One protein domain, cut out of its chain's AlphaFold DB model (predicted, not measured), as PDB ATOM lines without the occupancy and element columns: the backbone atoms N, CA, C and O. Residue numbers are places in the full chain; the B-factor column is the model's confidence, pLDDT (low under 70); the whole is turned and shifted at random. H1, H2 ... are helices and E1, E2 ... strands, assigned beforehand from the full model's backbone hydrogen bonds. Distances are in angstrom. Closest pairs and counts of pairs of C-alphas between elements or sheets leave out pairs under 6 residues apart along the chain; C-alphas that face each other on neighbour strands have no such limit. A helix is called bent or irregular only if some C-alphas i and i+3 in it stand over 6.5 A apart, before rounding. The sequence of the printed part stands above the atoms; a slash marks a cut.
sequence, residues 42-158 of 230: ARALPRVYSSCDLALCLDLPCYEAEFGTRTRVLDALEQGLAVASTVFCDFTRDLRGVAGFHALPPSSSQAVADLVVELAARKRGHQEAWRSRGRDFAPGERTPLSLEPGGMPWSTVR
ATOM      1  N   ALA A  42      32.302  30.814  30.834       90.62
ATOM      2  CA  ALA A  42      31.777  32.093  30.340       90.62
ATOM      3  C   ALA A  42      32.648  32.713  29.228       90.62
ATOM      4  O   ALA A  42      32.141  33.088  28.177       90.62
ATOM      5  N   ARG A  43      33.980  32.691  29.386       93.44
ATOM      6  CA  ARG A  43      34.936  33.182  28.370       93.44
ATOM      7  C   ARG A  43      34.877  32.466  27.012       93.44
ATOM      8  O   ARG A  43      35.427  32.969  26.042       93.44
ATOM      9  N   ALA A  44      34.277  31.277  26.942       92.81
ATOM     10  CA  ALA A  44      34.123  30.519  25.704       92.81
ATOM     11  C   ALA A  44      32.798  30.822  24.982       92.81
ATOM     12  O   ALA A  44      32.694  30.534  23.791       92.81
ATOM     13  N   LEU A  45      31.811  31.417  25.666       91.56
ATOM     14  CA  LEU A  45      30.499  31.722  25.086       91.56
ATOM     15  C   LEU A  45      30.570  32.626  23.847       91.56
ATOM     16  O   LEU A  45      29.910  32.275  22.871       91.56
ATOM     17  N   PRO A  46      31.399  33.692  23.792       92.06
ATOM     18  CA  PRO A  46      31.491  34.520  22.588       92.06
ATOM     19  C   PRO A  46      31.866  33.718  21.337       92.06
ATOM     20  O   PRO A  46      31.293  33.932  20.274       92.06
ATOM     21  N   ARG A  47      32.762  32.727  21.470       91.44
ATOM     22  CA  ARG A  47      33.149  31.836  20.363       91.44
ATOM     23  C   ARG A  47      32.020  30.891  19.949       91.44
ATOM     24  O   ARG A  47      31.897  30.561  18.773       91.44
ATOM     25  N   VAL A  48      31.206  30.436  20.903       92.75
ATOM     26  CA  VAL A  48      30.007  29.650  20.586       92.75
ATOM     27  C   VAL A  48      29.031  30.529  19.806       92.75
ATOM     28  O   VAL A  48      28.643  30.166  18.700       92.75
ATOM     29  N   TYR A  49      28.714  31.722  20.312       92.44
ATOM     30  CA  TYR A  49      27.780  32.646  19.664       92.44
ATOM     31  C   TYR A  49      28.250  33.124  18.290       92.44
ATOM     32  O   TYR A  49      27.430  33.252  17.384       92.44
ATOM     33  N   SER A  50      29.555  33.328  18.085       90.12
ATOM     34  CA  SER A  50      30.100  33.698  16.773       90.12
ATOM     35  C   SER A  50      29.935  32.597  15.724       90.12
ATOM     36  O   SER A  50      29.950  32.885  14.533       90.12
ATOM     37  N   SER A  51      29.780  31.339  16.151       90.31
ATOM     38  CA  SER A  51      29.515  30.197  15.265       90.31
ATOM     39  C   SER A  51      28.023  29.929  15.028       90.31
ATOM     40  O   SER A  51      27.678  29.022  14.268       90.31
ATOM     41  N   CYS A  52      27.140  30.695  15.671       92.69
ATOM     42  CA  CYS A  52      25.694  30.548  15.569       92.69
ATOM     43  C   CYS A  52      25.075  31.652  14.704       92.69
ATOM     44  O   CYS A  52      25.548  32.787  14.671       92.69
ATOM     45  N   ASP A  53      23.969  31.300  14.051       92.25
ATOM     46  CA  ASP A  53      23.135  32.228  13.279       92.25
ATOM     47  C   ASP A  53      21.945  32.757  14.098       92.25
ATOM     48  O   ASP A  53      21.476  33.869  13.880       92.25
ATOM     49  N   LEU A  54      21.458  31.953  15.046       95.06
ATOM     50  CA  LEU A  54      20.294  32.236  15.878       95.06
ATOM     51  C   LEU A  54      20.505  31.635  17.273       95.06
ATOM     52  O   LEU A  54      20.923  30.479  17.388       95.06
ATOM     53  N   ALA A  55      20.177  32.387  18.320       96.19
ATOM     54  CA  ALA A  55      19.986  31.862  19.667       96.19
ATOM     55  C   ALA A  55      18.504  31.554  19.920       96.19
ATOM     56  O   ALA A  55      17.625  32.325  19.540       96.19
ATOM     57  N   LEU A  56      18.234  30.439  20.600       96.44
ATOM     58  CA  LEU A  56      16.892  30.042  21.024       96.44
ATOM     59  C   LEU A  56      16.802  30.081  22.550       96.44
ATOM     60  O   LEU A  56      17.617  29.455  23.228       96.44
ATOM     61  N   CYS A  57      15.797  30.775  23.083       95.94
ATOM     62  CA  CYS A  57      15.469  30.777  24.509       95.94
ATOM     63  C   CYS A  57      13.999  30.378  24.683       95.94
ATOM     64  O   CYS A  57      13.092  31.180  24.486       95.94
ATOM     65  N   LEU A  58      13.756  29.099  24.969       95.06
ATOM     66  CA  LEU A  58      12.410  28.533  25.028       95.06
ATOM     67  C   LEU A  58      12.101  28.125  26.459       95.06
ATOM     68  O   LEU A  58      12.710  27.193  26.983       95.06
ATOM     69  N   ASP A  59      11.147  28.816  27.064       93.56
ATOM     70  CA  ASP A  59      10.718  28.570  28.430       93.56
ATOM     71  C   ASP A  59       9.340  27.904  28.472       93.56
ATOM     72  O   ASP A  59       8.495  28.082  27.590       93.56
ATOM     73  N   LEU A  60       9.107  27.146  29.542       92.06
ATOM     74  CA  LEU A  60       7.761  26.776  29.962       92.06
ATOM     75  C   LEU A  60       7.167  27.912  30.808       92.06
ATOM     76  O   LEU A  60       7.923  28.622  31.472       92.06
ATOM     77  N   PRO A  61       5.834  28.081  30.825       92.69
ATOM     78  CA  PRO A  61       5.196  29.068  31.689       92.69
ATOM     79  C   PRO A  61       5.410  28.686  33.161       92.69
ATOM     80  O   PRO A  61       4.809  27.737  33.664       92.69
ATOM     81  N   CYS A  62       6.298  29.406  33.846       90.75
ATOM     82  CA  CYS A  62       6.600  29.228  35.263       90.75
ATOM     83  C   CYS A  62       7.094  30.541  35.890       90.75
ATOM     84  O   CYS A  62       7.440  31.485  35.180       90.75
ATOM     85  N   TYR A  63       7.191  30.584  37.222       92.62
ATOM     86  CA  TYR A  63       7.655  31.774  37.947       92.62
ATOM     87  C   TYR A  63       9.065  32.214  37.560       92.62
ATOM     88  O   TYR A  63       9.330  33.409  37.463       92.62
ATOM     89  N   GLU A  64       9.966  31.270  37.279       90.56
ATOM     90  CA  GLU A  64      11.292  31.618  36.768       90.56
ATOM     91  C   GLU A  64      11.183  32.322  35.409       90.56
ATOM     92  O   GLU A  64      11.927  33.262  35.152       90.56
ATOM     93  N   ALA A  65      10.263  31.904  34.535       93.31
ATOM     94  CA  ALA A  65      10.018  32.538  33.239       93.31
ATOM     95  C   ALA A  65       9.391  33.922  33.339       93.31
ATOM     96  O   ALA A  65       9.757  34.810  32.571       93.31
ATOM     97  N   GLU A  66       8.495  34.116  34.295       95.19
ATOM     98  CA  GLU A  66       7.794  35.378  34.496       95.19
ATOM     99  C   GLU A  66       8.664  36.428  35.200       95.19
ATOM    100  O   GLU A  66       8.784  37.554  34.719       95.19
ATOM    101  N   PHE A  67       9.323  36.053  36.298       92.50
ATOM    102  CA  PHE A  67      10.074  36.985  37.147       92.50
ATOM    103  C   PHE A  67      11.578  37.004  36.860       92.50
ATOM    104  O   PHE A  67      12.271  37.968  37.183       92.50
ATOM    105  N   GLY A  68      12.112  35.949  36.244       90.94
ATOM    106  CA  GLY A  68      13.528  35.862  35.913       90.94
ATOM    107  C   GLY A  68      13.883  36.678  34.671       90.94
ATOM    108  O   GLY A  68      13.300  36.518  33.594       90.94
ATOM    109  N   THR A  69      14.929  37.496  34.774       88.31
ATOM    110  CA  THR A  69      15.503  38.162  33.601       88.31
ATOM    111  C   THR A  69      16.314  37.156  32.790       88.31
ATOM    112  O   THR A  69      17.225  36.503  33.301       88.31
ATOM    113  N   ARG A  70      15.996  37.026  31.502       93.44
ATOM    114  CA  ARG A  70      16.690  36.125  30.575       93.44
ATOM    115  C   ARG A  70      18.027  36.713  30.143       93.44
ATOM    116  O   ARG A  70      18.192  37.127  29.002       93.44
ATOM    117  N   THR A  71      19.001  36.719  31.047       92.44
ATOM    118  CA  THR A  71      20.348  37.261  30.792       92.44
ATOM    119  C   THR A  71      21.022  36.625  29.576       92.44
ATOM    120  O   THR A  71      21.726  37.310  28.854       92.44
ATOM    121  N   ARG A  72      20.702  35.368  29.240       92.88
ATOM    122  CA  ARG A  72      21.175  34.721  28.001       92.88
ATOM    123  C   ARG A  72      20.688  35.404  26.716       92.88
ATOM    124  O   ARG A  72      21.399  35.385  25.718       92.88
ATOM    125  N   VAL A  73      19.487  35.987  26.727       95.69
ATOM    126  CA  VAL A  73      18.967  36.783  25.601       95.69
ATOM    127  C   VAL A  73      19.761  38.087  25.491       95.69
ATOM    128  O   VAL A  73      20.172  38.452  24.394       95.69
ATOM    129  N   LEU A  74      20.044  38.738  26.625       94.69
ATOM    130  CA  LEU A  74      20.886  39.936  26.684       94.69
ATOM    131  C   LEU A  74      22.298  39.646  26.156       94.69
ATOM    132  O   LEU A  74      22.769  40.346  25.267       94.69
ATOM    133  N   ASP A  75      22.936  38.579  26.641       93.94
ATOM    134  CA  ASP A  75      24.288  38.178  26.238       93.94
ATOM    135  C   ASP A  75      24.382  37.913  24.729       93.94
ATOM    136  O   ASP A  75      25.359  38.296  24.087       93.94
ATOM    137  N   ALA A  76      23.369  37.269  24.141       94.75
ATOM    138  CA  ALA A  76      23.326  37.022  22.705       94.75
ATOM    139  C   ALA A  76      23.195  38.330  21.904       94.75
ATOM    140  O   ALA A  76      23.965  38.548  20.965       94.75
ATOM    141  N   LEU A  77      22.286  39.225  22.308       94.25
ATOM    142  CA  LEU A  77      22.082  40.524  21.653       94.25
ATOM    143  C   LEU A  77      23.320  41.426  21.743       94.25
ATOM    144  O   LEU A  77      23.707  42.033  20.745       94.25
ATOM    145  N   GLU A  78      23.997  41.459  22.894       93.44
ATOM    146  CA  GLU A  78      25.269  42.177  23.075       93.44
ATOM    147  C   GLU A  78      26.376  41.661  22.143       93.44
ATOM    148  O   GLU A  78      27.265  42.411  21.748       93.44
ATOM    149  N   GLN A  79      26.307  40.390  21.746       92.00
ATOM    150  CA  GLN A  79      27.242  39.752  20.814       92.00
ATOM    151  C   GLN A  79      26.758  39.812  19.354       92.00
ATOM    152  O   GLN A  79      27.324  39.145  18.479       92.00
ATOM    153  N   GLY A  80      25.698  40.582  19.081       91.38
ATOM    154  CA  GLY A  80      25.094  40.734  17.758       91.38
ATOM    155  C   GLY A  80      24.459  39.452  17.215       91.38
ATOM    156  O   GLY A  80      24.305  39.316  16.003       91.38
ATOM    157  N   LEU A  81      24.144  38.484  18.080       93.62
ATOM    158  CA  LEU A  81      23.450  37.258  17.705       93.62
ATOM    159  C   LEU A  81      21.941  37.487  17.803       93.62
ATOM    160  O   LEU A  81      21.429  37.837  18.865       93.62
ATOM    161  N   ALA A  82      21.238  37.258  16.696       94.25
ATOM    162  CA  ALA A  82      19.785  37.300  16.664       94.25
ATOM    163  C   ALA A  82      19.191  36.251  17.620       94.25
ATOM    164  O   ALA A  82      19.720  35.141  17.741       94.25
ATOM    165  N   VAL A  83      18.087  36.583  18.286       96.62
ATOM    166  CA  VAL A  83      17.466  35.733  19.306       96.62
ATOM    167  C   VAL A  83      15.999  35.507  18.991       96.62
ATOM    168  O   VAL A  83      15.260  36.458  18.771       96.62
ATOM    169  N   ALA A  84      15.549  34.257  19.054       97.06
ATOM    170  CA  ALA A  84      14.131  33.941  19.117       97.06
ATOM    171  C   ALA A  84      13.790  33.354  20.488       97.06
ATOM    172  O   ALA A  84      14.456  32.431  20.969       97.06
ATOM    173  N   SER A  85      12.773  33.913  21.140       97.44
ATOM    174  CA  SER A  85      12.454  33.581  22.527       97.44
ATOM    175  C   SER A  85      10.961  33.563  22.791       97.44
ATOM    176  O   SER A  85      10.211  34.362  22.231       97.44
ATOM    177  N   THR A  86      10.538  32.710  23.721       97.19
ATOM    178  CA  THR A  86       9.250  32.899  24.400       97.19
ATOM    179  C   THR A  86       9.243  34.221  25.165       97.19
ATOM    180  O   THR A  86      10.295  34.688  25.614       97.19
ATOM    181  N   VAL A  87       8.063  34.825  25.313       96.62
ATOM    182  CA  VAL A  87       7.895  36.147  25.933       96.62
ATOM    183  C   VAL A  87       7.095  36.022  27.227       96.62
ATOM    184  O   VAL A  87       5.867  35.975  27.187       96.62
ATOM    185  N   PHE A  88       7.794  35.982  28.362       96.25
ATOM    186  CA  PHE A  88       7.183  35.865  29.693       96.25
ATOM    187  C   PHE A  88       7.570  37.037  30.608       96.25
ATOM    188  O   PHE A  88       6.693  37.736  31.121       96.25
ATOM    189  N   CYS A  89       8.865  37.326  30.750       95.50
ATOM    190  CA  CYS A  89       9.338  38.405  31.616       95.50
ATOM    191  C   CYS A  89       9.334  39.783  30.944       95.50
ATOM    192  O   CYS A  89       9.317  39.895  29.712       95.50
ATOM    193  N   ASP A  90       9.412  40.832  31.775       94.81
ATOM    194  CA  ASP A  90       9.452  42.241  31.355       94.81
ATOM    195  C   ASP A  90      10.500  42.478  30.266       94.81
ATOM    196  O   ASP A  90      10.200  43.071  29.233       94.81
ATOM    197  N   PHE A  91      11.701  41.919  30.449       95.25
ATOM    198  CA  PHE A  91      12.789  42.069  29.489       95.25
ATOM    199  C   PHE A  91      12.409  41.564  28.093       95.25
ATOM    200  O   PHE A  91      12.542  42.283  27.111       95.25
ATOM    201  N   THR A  92      11.880  40.343  27.982       95.94
ATOM    202  CA  THR A  92      11.478  39.793  26.675       95.94
ATOM    203  C   THR A  92      10.262  40.498  26.071       95.94
ATOM    204  O   THR A  92      10.094  40.483  24.853       95.94
ATOM    205  N   ARG A  93       9.413  41.133  26.894       95.50
ATOM    206  CA  ARG A  93       8.288  41.953  26.421       95.50
ATOM    207  C   ARG A  93       8.773  43.259  25.798       95.50
ATOM    208  O   ARG A  93       8.303  43.612  24.721       95.50
ATOM    209  N   ASP A  94       9.752  43.903  26.420       94.81
ATOM    210  CA  ASP A  94      10.387  45.125  25.917       94.81
ATOM    211  C   ASP A  94      11.117  44.937  24.581       94.81
ATOM    212  O   ASP A  94      11.269  45.887  23.818       94.81
ATOM    213  N   LEU A  95      11.576  43.718  24.286       95.31
ATOM    214  CA  LEU A  95      12.284  43.409  23.042       95.31
ATOM    215  C   LEU A  95      11.359  43.252  21.825       95.31
ATOM    216  O   LEU A  95      11.845  43.067  20.708       95.31
ATOM    217  N   ARG A  96      10.032  43.315  21.996       93.44
ATOM    218  CA  ARG A  96       9.105  43.257  20.859       93.44
ATOM    219  C   ARG A  96       9.363  44.425  19.905       93.44
ATOM    220  O   ARG A  96       9.367  45.582  20.310       93.44
ATOM    221  N   GLY A  97       9.561  44.107  18.627       91.25
ATOM    222  CA  GLY A  97       9.886  45.092  17.595       91.25
ATOM    223  C   GLY A  97      11.365  45.482  17.531       91.25
ATOM    224  O   GLY A  97      11.713  46.354  16.739       91.25
ATOM    225  N   VAL A  98      12.250  44.857  18.315       94.69
ATOM    226  CA  VAL A  98      13.706  44.989  18.144       94.69
ATOM    227  C   VAL A  98      14.165  44.091  16.993       94.69
ATOM    228  O   VAL A  98      13.874  42.901  16.985       94.69
ATOM    229  N   ALA A  99      14.940  44.626  16.045       92.88
ATOM    230  CA  ALA A  99      15.347  43.933  14.813       92.88
ATOM    231  C   ALA A  99      16.048  42.579  15.048       92.88
ATOM    232  O   ALA A  99      15.926  41.652  14.245       92.88
ATOM    233  N   GLY A 100      16.797  42.470  16.150       93.06
ATOM    234  CA  GLY A 100      17.531  41.265  16.540       93.06
ATOM    235  C   GLY A 100      16.734  40.268  17.386       93.06
ATOM    236  O   GLY A 100      17.317  39.280  17.823       93.06
ATOM    237  N   PHE A 101      15.448  40.513  17.651       96.12
ATOM    238  CA  PHE A 101      14.621  39.677  18.519       96.12
ATOM    239  C   PHE A 101      13.340  39.224  17.818       96.12
ATOM    240  O   PHE A 101      12.648  40.027  17.205       96.12
ATOM    241  N   HIS A 102      12.990  37.948  17.968       96.44
ATOM    242  CA  HIS A 102      11.729  37.393  17.487       96.44
ATOM    243  C   HIS A 102      10.955  36.717  18.617       96.44
ATOM    244  O   HIS A 102      11.471  35.848  19.327       96.44
ATOM    245  N   ALA A 103       9.694  37.109  18.769       96.31
ATOM    246  CA  ALA A 103       8.807  36.549  19.773       96.31
ATOM    247  C   ALA A 103       8.207  35.230  19.276       96.31
ATOM    248  O   ALA A 103       7.485  35.201  18.283       96.31
ATOM    249  N   LEU A 104       8.456  34.146  20.006       96.44
ATOM    250  CA  LEU A 104       7.871  32.840  19.733       96.44
ATOM    251  C   LEU A 104       6.673  32.570  20.652       96.44
ATOM    252  O   LEU A 104       6.733  32.877  21.850       96.44
ATOM    253  N   PRO A 105       5.599  31.946  20.136       95.06
ATOM    254  CA  PRO A 105       4.522  31.459  20.982       95.06
ATOM    255  C   PRO A 105       5.018  30.298  21.863       95.06
ATOM    256  O   PRO A 105       5.776  29.440  21.391       95.06
ATOM    257  N   PRO A 106       4.593  30.230  23.138       94.12
ATOM    258  CA  PRO A 106       4.977  29.139  24.022       94.12
ATOM    259  C   PRO A 106       4.437  27.801  23.511       94.12
ATOM    260  O   PRO A 106       3.387  27.734  22.873       94.12
ATOM    261  N   SER A 107       5.166  26.722  23.800       92.69
ATOM    262  CA  SER A 107       4.771  25.341  23.478       92.69
ATOM    263  C   SER A 107       4.519  25.037  21.988       92.69
ATOM    264  O   SER A 107       3.962  23.988  21.669       92.69
ATOM    265  N   SER A 108       4.965  25.892  21.058       94.75
ATOM    266  CA  SER A 108       4.802  25.672  19.615       94.75
ATOM    267  C   SER A 108       6.110  25.242  18.954       94.75
ATOM    268  O   SER A 108       6.933  26.060  18.547       94.75
ATOM    269  N   SER A 109       6.300  23.930  18.809       94.62
ATOM    270  CA  SER A 109       7.443  23.393  18.054       94.62
ATOM    271  C   SER A 109       7.382  23.741  16.562       94.62
ATOM    272  O   SER A 109       8.428  23.928  15.941       94.62
ATOM    273  N   GLN A 110       6.173  23.887  16.009       97.50
ATOM    274  CA  GLN A 110       5.966  24.259  14.612       97.50
ATOM    275  C   GLN A 110       6.470  25.678  14.329       97.50
ATOM    276  O   GLN A 110       7.238  25.859  13.394       97.50
ATOM    277  N   ALA A 111       6.153  26.652  15.191       96.62
ATOM    278  CA  ALA A 111       6.629  28.027  15.018       96.62
ATOM    279  C   ALA A 111       8.166  28.119  15.023       96.62
ATOM    280  O   ALA A 111       8.753  28.863  14.242       96.62
ATOM    281  N   VAL A 112       8.835  27.318  15.864       96.56
ATOM    282  CA  VAL A 112      10.305  27.228  15.861       96.56
ATOM    283  C   VAL A 112      10.813  26.628  14.549       96.56
ATOM    284  O   VAL A 112      11.788  27.123  13.983       96.56
ATOM    285  N   ALA A 113      10.178  25.558  14.065       96.62
ATOM    286  CA  ALA A 113      10.569  24.903  12.822       96.62
ATOM    287  C   ALA A 113      10.416  25.838  11.614       96.62
ATOM    288  O   ALA A 113      11.358  25.962  10.832       96.62
ATOM    289  N   ASP A 114       9.277  26.524  11.507       96.50
ATOM    290  CA  ASP A 114       8.976  27.463  10.425       96.50
ATOM    291  C   ASP A 114      10.010  28.591  10.384       96.50
ATOM    292  O   ASP A 114      10.635  28.813   9.344       96.50
ATOM    293  N   LEU A 115      10.292  29.208  11.537       95.38
ATOM    294  CA  LEU A 115      11.311  30.248  11.658       95.38
ATOM    295  C   LEU A 115      12.694  29.751  11.213       95.38
ATOM    296  O   LEU A 115      13.389  30.409  10.439       95.38
ATOM    297  N   VAL A 116      13.127  28.578  11.684       94.56
ATOM    298  CA  VAL A 116      14.454  28.038  11.339       94.56
ATOM    299  C   VAL A 116      14.556  27.716   9.845       94.56
ATOM    300  O   VAL A 116      15.598  27.967   9.230       94.56
ATOM    301  N   VAL A 117      13.497  27.165   9.245       95.19
ATOM    302  CA  VAL A 117      13.443  26.873   7.804       95.19
ATOM    303  C   VAL A 117      13.501  28.160   6.991       95.19
ATOM    304  O   VAL A 117      14.299  28.247   6.051       95.19
ATOM    305  N   GLU A 118      12.721  29.163   7.380       93.12
ATOM    306  CA  GLU A 118      12.705  30.471   6.744       93.12
ATOM    307  C   GLU A 118      14.086  31.138   6.788       93.12
ATOM    308  O   GLU A 118      14.630  31.524   5.748       93.12
ATOM    309  N   LEU A 119      14.704  31.223   7.969       91.12
ATOM    310  CA  LEU A 119      16.018  31.847   8.133       91.12
ATOM    311  C   LEU A 119      17.102  31.118   7.335       91.12
ATOM    312  O   LEU A 119      17.971  31.754   6.736       91.12
ATOM    313  N   ALA A 120      17.040  29.789   7.256       90.94
ATOM    314  CA  ALA A 120      17.975  29.027   6.438       90.94
ATOM    315  C   ALA A 120      17.762  29.231   4.931       90.94
ATOM    316  O   ALA A 120      18.734  29.217   4.173       90.94
ATOM    317  N   ALA A 121      16.519  29.408   4.476       90.81
ATOM    318  CA  ALA A 121      16.232  29.765   3.089       90.81
ATOM    319  C   ALA A 121      16.779  31.163   2.757       90.81
ATOM    320  O   ALA A 121      17.534  31.302   1.794       90.81
ATOM    321  N   ARG A 122      16.508  32.159   3.612       87.88
ATOM    322  CA  ARG A 122      17.035  33.529   3.479       87.88
ATOM    323  C   ARG A 122      18.566  33.550   3.445       87.88
ATOM    324  O   ARG A 122      19.155  34.168   2.560       87.88
ATOM    325  N   LYS A 123      19.222  32.824   4.360       85.44
ATOM    326  CA  LYS A 123      20.690  32.722   4.415       85.44
ATOM    327  C   LYS A 123      21.273  32.124   3.133       85.44
ATOM    328  O   LYS A 123      22.235  32.674   2.606       85.44
ATOM    329  N   ARG A 124      20.689  31.040   2.606       85.88
ATOM    330  CA  ARG A 124      21.135  30.435   1.336       85.88
ATOM    331  C   ARG A 124      21.017  31.406   0.167       85.88
ATOM    332  O   ARG A 124      22.009  31.622  -0.518       85.88
ATOM    333  N   GLY A 125      19.862  32.056   0.010       85.75
ATOM    334  CA  GLY A 125      19.664  33.040  -1.057       85.75
ATOM    335  C   GLY A 125      20.651  34.210  -0.969       85.75
ATOM    336  O   GLY A 125      21.203  34.639  -1.981       85.75
ATOM    337  N   HIS A 126      20.957  34.683   0.244       81.38
ATOM    338  CA  HIS A 126      21.967  35.724   0.443       81.38
ATOM    339  C   HIS A 126      23.373  35.250   0.046       81.38
ATOM    340  O   HIS A 126      24.094  35.969  -0.642       81.38
ATOM    341  N   GLN A 127      23.757  34.031   0.432       80.56
ATOM    342  CA  GLN A 127      25.050  33.444   0.069       80.56
ATOM    343  C   GLN A 127      25.194  33.237  -1.446       80.56
ATOM    344  O   GLN A 127      26.256  33.508  -2.002       80.56
ATOM    345  N   GLU A 128      24.135  32.797  -2.122       84.62
ATOM    346  CA  GLU A 128      24.100  32.637  -3.580       84.62
ATOM    347  C   GLU A 128      24.243  33.984  -4.305       84.62
ATOM    348  O   GLU A 128      25.075  34.112  -5.204       84.62
ATOM    349  N   ALA A 129      23.511  35.012  -3.862       82.00
ATOM    350  CA  ALA A 129      23.604  36.365  -4.414       82.00
ATOM    351  C   ALA A 129      24.974  37.029  -4.179       82.00
ATOM    352  O   ALA A 129      25.405  37.876  -4.959       82.00
ATOM    353  N   TRP A 130      25.664  36.675  -3.094       77.75
ATOM    354  CA  TRP A 130      27.029  37.135  -2.832       77.75
ATOM    355  C   TRP A 130      28.050  36.467  -3.748       77.75
ATOM    356  O   TRP A 130      28.864  37.161  -4.360       77.75
ATOM    357  N   ARG A 131      27.955  35.142  -3.905       79.94
ATOM    358  CA  ARG A 131      28.823  34.371  -4.807       79.94
ATOM    359  C   ARG A 131      28.689  34.826  -6.256       79.94
ATOM    360  O   ARG A 131      29.697  34.977  -6.937       79.94
ATOM    361  N   SER A 132      27.471  35.113  -6.722       80.06
ATOM    362  CA  SER A 132      27.248  35.596  -8.094       80.06
ATOM    363  C   SER A 132      27.869  36.971  -8.373       80.06
ATOM    364  O   SER A 132      28.089  37.319  -9.529       80.06
ATOM    365  N   ARG A 133      28.206  37.737  -7.327       83.38
ATOM    366  CA  ARG A 133      28.910  39.027  -7.415       83.38
ATOM    367  C   ARG A 133      30.435  38.898  -7.300       83.38
ATOM    368  O   ARG A 133      31.101  39.916  -7.132       83.38
ATOM    369  N   GLY A 134      30.981  37.680  -7.346       76.06
ATOM    370  CA  GLY A 134      32.424  37.426  -7.279       76.06
ATOM    371  C   GLY A 134      33.056  37.748  -5.923       76.06
ATOM    372  O   GLY A 134      34.253  38.013  -5.859       76.06
ATOM    373  N   ARG A 135      32.264  37.772  -4.842       70.44
ATOM    374  CA  ARG A 135      32.769  37.959  -3.477       70.44
ATOM    375  C   ARG A 135      32.762  36.634  -2.730       70.44
ATOM    376  O   ARG A 135      31.717  35.988  -2.635       70.44
ATOM    377  N   ASP A 136      33.899  36.292  -2.140       66.88
ATOM    378  CA  ASP A 136      33.983  35.225  -1.152       66.88
ATOM    379  C   ASP A 136      33.625  35.763   0.235       66.88
ATOM    380  O   ASP A 136      34.003  36.874   0.605       66.88
ATOM    381  N   PHE A 137      32.888  34.967   1.013       62.91
ATOM    382  CA  PHE A 137      32.690  35.250   2.433       62.91
ATOM    383  C   PHE A 137      34.019  35.067   3.162       62.91
ATOM    384  O   PHE A 137      34.616  33.988   3.086       62.91
ATOM    385  N   ALA A 138      34.455  36.079   3.914       60.09
ATOM    386  CA  ALA A 138      35.578  35.892   4.817       60.09
ATOM    387  C   ALA A 138      35.215  34.818   5.868       60.09
ATOM    388  O   ALA A 138      34.081  34.793   6.368       60.09
ATOM    389  N   PRO A 139      36.142  33.913   6.232       52.84
ATOM    390  CA  PRO A 139      35.899  32.931   7.283       52.84
ATOM    391  C   PRO A 139      35.473  33.619   8.589       52.84
ATOM    392  O   PRO A 139      36.239  34.376   9.178       52.84
ATOM    393  N   GLY A 140      34.249  33.347   9.051       54.91
ATOM    394  CA  GLY A 140      33.704  33.903  10.297       54.91
ATOM    395  C   GLY A 140      32.861  35.174  10.146       54.91
ATOM    396  O   GLY A 140      32.302  35.640  11.138       54.91
ATOM    397  N   GLU A 141      32.708  35.712   8.934       62.09
ATOM    398  CA  GLU A 141      31.794  36.826   8.683       62.09
ATOM    399  C   GLU A 141      30.337  36.333   8.735       62.09
ATOM    400  O   GLU A 141      29.908  35.475   7.956       62.09
ATOM    401  N   ARG A 142      29.569  36.831   9.714       68.06
ATOM    402  CA  ARG A 142      28.154  36.478   9.892       68.06
ATOM    403  C   ARG A 142      27.304  37.331   8.963       68.06
ATOM    404  O   ARG A 142      27.373  38.553   9.021       68.06
ATOM    405  N   THR A 143      26.446  36.698   8.166       65.06
ATOM    406  CA  THR A 143      25.343  37.408   7.509       65.06
ATOM    407  C   THR A 143      24.401  37.919   8.600       65.06
ATOM    408  O   THR A 143      23.831  37.084   9.308       65.06
ATOM    409  N   PRO A 144      24.221  39.241   8.776       64.75
ATOM    410  CA  PRO A 144      23.291  39.753   9.771       64.75
ATOM    411  C   PRO A 144      21.885  39.245   9.447       64.75
ATOM    412  O   PRO A 144      21.342  39.534   8.379       64.75
ATOM    413  N   LEU A 145      21.303  38.459  10.350       72.62
ATOM    414  CA  LEU A 145      19.907  38.053  10.254       72.62
ATOM    415  C   LEU A 145      19.069  39.100  10.983       72.62
ATOM    416  O   LEU A 145      19.080  39.162  12.209       72.62
ATOM    417  N   SER A 146      18.357  39.927  10.219       76.38
ATOM    418  CA  SER A 146      17.266  40.726  10.774       76.38
ATOM    419  C   SER A 146      16.035  39.834  10.889       76.38
ATOM    420  O   SER A 146      15.590  39.264   9.886       76.38
ATOM    421  N   LEU A 147      15.524  39.671  12.107       82.56
ATOM    422  CA  LEU A 147      14.331  38.863  12.355       82.56
ATOM    423  C   LEU A 147      13.056  39.673  12.119       82.56
ATOM    424  O   LEU A 147      12.087  39.134  11.597       82.56
ATOM    425  N   GLU A 148      13.105  40.975  12.399       79.88
ATOM    426  CA  GLU A 148      11.998  41.914  12.215       79.88
ATOM    427  C   GLU A 148      12.425  43.024  11.235       79.88
ATOM    428  O   GLU A 148      13.147  43.955  11.619       79.88
ATOM    429  N   PRO A 149      12.047  42.941   9.944       77.06
ATOM    430  CA  PRO A 149      12.327  43.995   8.972       77.06
ATOM    431  C   PRO A 149      11.747  45.340   9.434       77.06
ATOM    432  O   PRO A 149      10.552  45.450   9.687       77.06
ATOM    433  N   GLY A 150      12.593  46.368   9.545       83.50
ATOM    434  CA  GLY A 150      12.186  47.681  10.067       83.50
ATOM    435  C   GLY A 150      12.099  47.765  11.596       83.50
ATOM    436  O   GLY A 150      11.712  48.806  12.121       83.50
ATOM    437  N   GLY A 151      12.481  46.704  12.312       88.88
ATOM    438  CA  GLY A 151      12.583  46.721  13.764       88.88
ATOM    439  C   GLY A 151      13.620  47.725  14.269       88.88
ATOM    440  O   GLY A 151      14.586  48.078  13.587       88.88
ATOM    441  N   MET A 152      13.437  48.170  15.507       94.12
ATOM    442  CA  MET A 152      14.363  49.077  16.174       94.12
ATOM    443  C   MET A 152      15.707  48.377  16.429       94.12
ATOM    444  O   MET A 152      15.727  47.214  16.839       94.12
ATOM    445  N   PRO A 153      16.848  49.052  16.237       92.81
ATOM    446  CA  PRO A 153      18.141  48.500  16.624       92.81
ATOM    447  C   PRO A 153      18.198  48.170  18.122       92.81
ATOM    448  O   PRO A 153      17.667  48.914  18.945       92.81
ATOM    449  N   TRP A 154      18.913  47.101  18.496       92.75
ATOM    450  CA  TRP A 154      19.161  46.763  19.909       92.75
ATOM    451  C   TRP A 154      19.745  47.953  20.689       92.75
ATOM    452  O   TRP A 154      19.344  48.211  21.822       92.75
ATOM    453  N   SER A 155      20.616  48.744  20.055       92.81
ATOM    454  CA  SER A 155      21.216  49.944  20.646       92.81
ATOM    455  C   SER A 155      20.198  50.957  21.177       92.81
ATOM    456  O   SER A 155      20.519  51.678  22.113       92.81
ATOM    457  N   THR A 156      18.981  51.002  20.627       93.50
ATOM    458  CA  THR A 156      17.927  51.934  21.058       93.50
ATOM    459  C   THR A 156      17.389  51.606  22.451       93.50
ATOM    460  O   THR A 156      17.005  52.506  23.191       93.50
ATOM    461  N   VAL A 157      17.363  50.326  22.828       93.69
ATOM    462  CA  VAL A 157      16.828  49.863  24.123       93.69
ATOM    463  C   VAL A 157      17.919  49.374  25.081       93.69
ATOM    464  O   VAL A 157      17.672  49.224  26.278       93.69
ATOM    465  N   ARG A 158      19.142  49.171  24.576       94.75
ATOM    466  CA  ARG A 158      20.305  48.651  25.305       94.75
ATOM    467  C   ARG A 158      20.587  49.381  26.615       94.75
ATOM    468  O   ARG A 158      20.826  48.740  27.636       94.75
TER     469      ARG A 158
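Overview. This is residues 42 to 158 of the 230 residues of an uncharacterized protein of Planctomycetes bacterium (UniProt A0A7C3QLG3). What is the overall picture? A small sheet of three strands has H3 over one face and short helices around it, while one long helix, H5, grazes it with residues 111 to 116 and runs out beyond it. Residues 128 to 134 stick out, and residues 132 to 153, without a named element, fold back toward H6. What is it made of? The printed part has 117 residues with six named helices and three named strands, in the order H1 E1 H2 H3 E2 H4 E3 H5 H6; the parallel sheet runs E1 E2 E3, and the class is mostly helix. It is compact, with a radius of gyration of the C-alphas of 15.1 A, and elongated, spanning 52 by 33 by 26 A.

Along the chain. Where does each element lie? H1, residues 42 to 50, begins at C-alpha 42 (31.777, 32.093, 30.340); E1 is 55 to 57, H2 63 to 67, H3 71 to 78, E2 83 to 86, H4 90 to 94 and E3 101 to 104. What follows? H5, residues 109 to 131, is 33.2 A long, and H6, 154 to 158, ends at C-alpha 158 (20.305, 48.651, 25.305).

Arrangement. How do the strands pair? N 84 and O 55 of E1 and E2 are 2.9 A apart, and N 102 and O 83 of E2 and E3 2.8 A, both within hydrogen-bond range. E1, H2 H3, E2 and E2, H4, E3 are strand-helix-strand units, parallel neighbours with helices between, each with a right-handed crossover. Which helices are on the sheet? H3 is, at a height over the sheet of 8.7 A, its closest C-alphas to E1 being Ala 76 and Ala 55, 6.9 A apart. H4 and H5 only graze it. Are the helices' backbones complete? Every O i to N i+4 pair is within hydrogen-bond range in H2, H3, H4, H5 and H6, against 3 of 5 in H1, which is only just irregular, with C-alphas 43 and 46 6.9 A apart.

Size, cuts and confidence. How large is it? The two C-alphas farthest apart, of Tyr 63 and Gly 134, are 51.9 A apart. Is anything cut, long or uncertain? The printed part has no cut, and the link from H5 to H6 is long, with 22 residues. Residues 136 to 144 have pLDDT under 70.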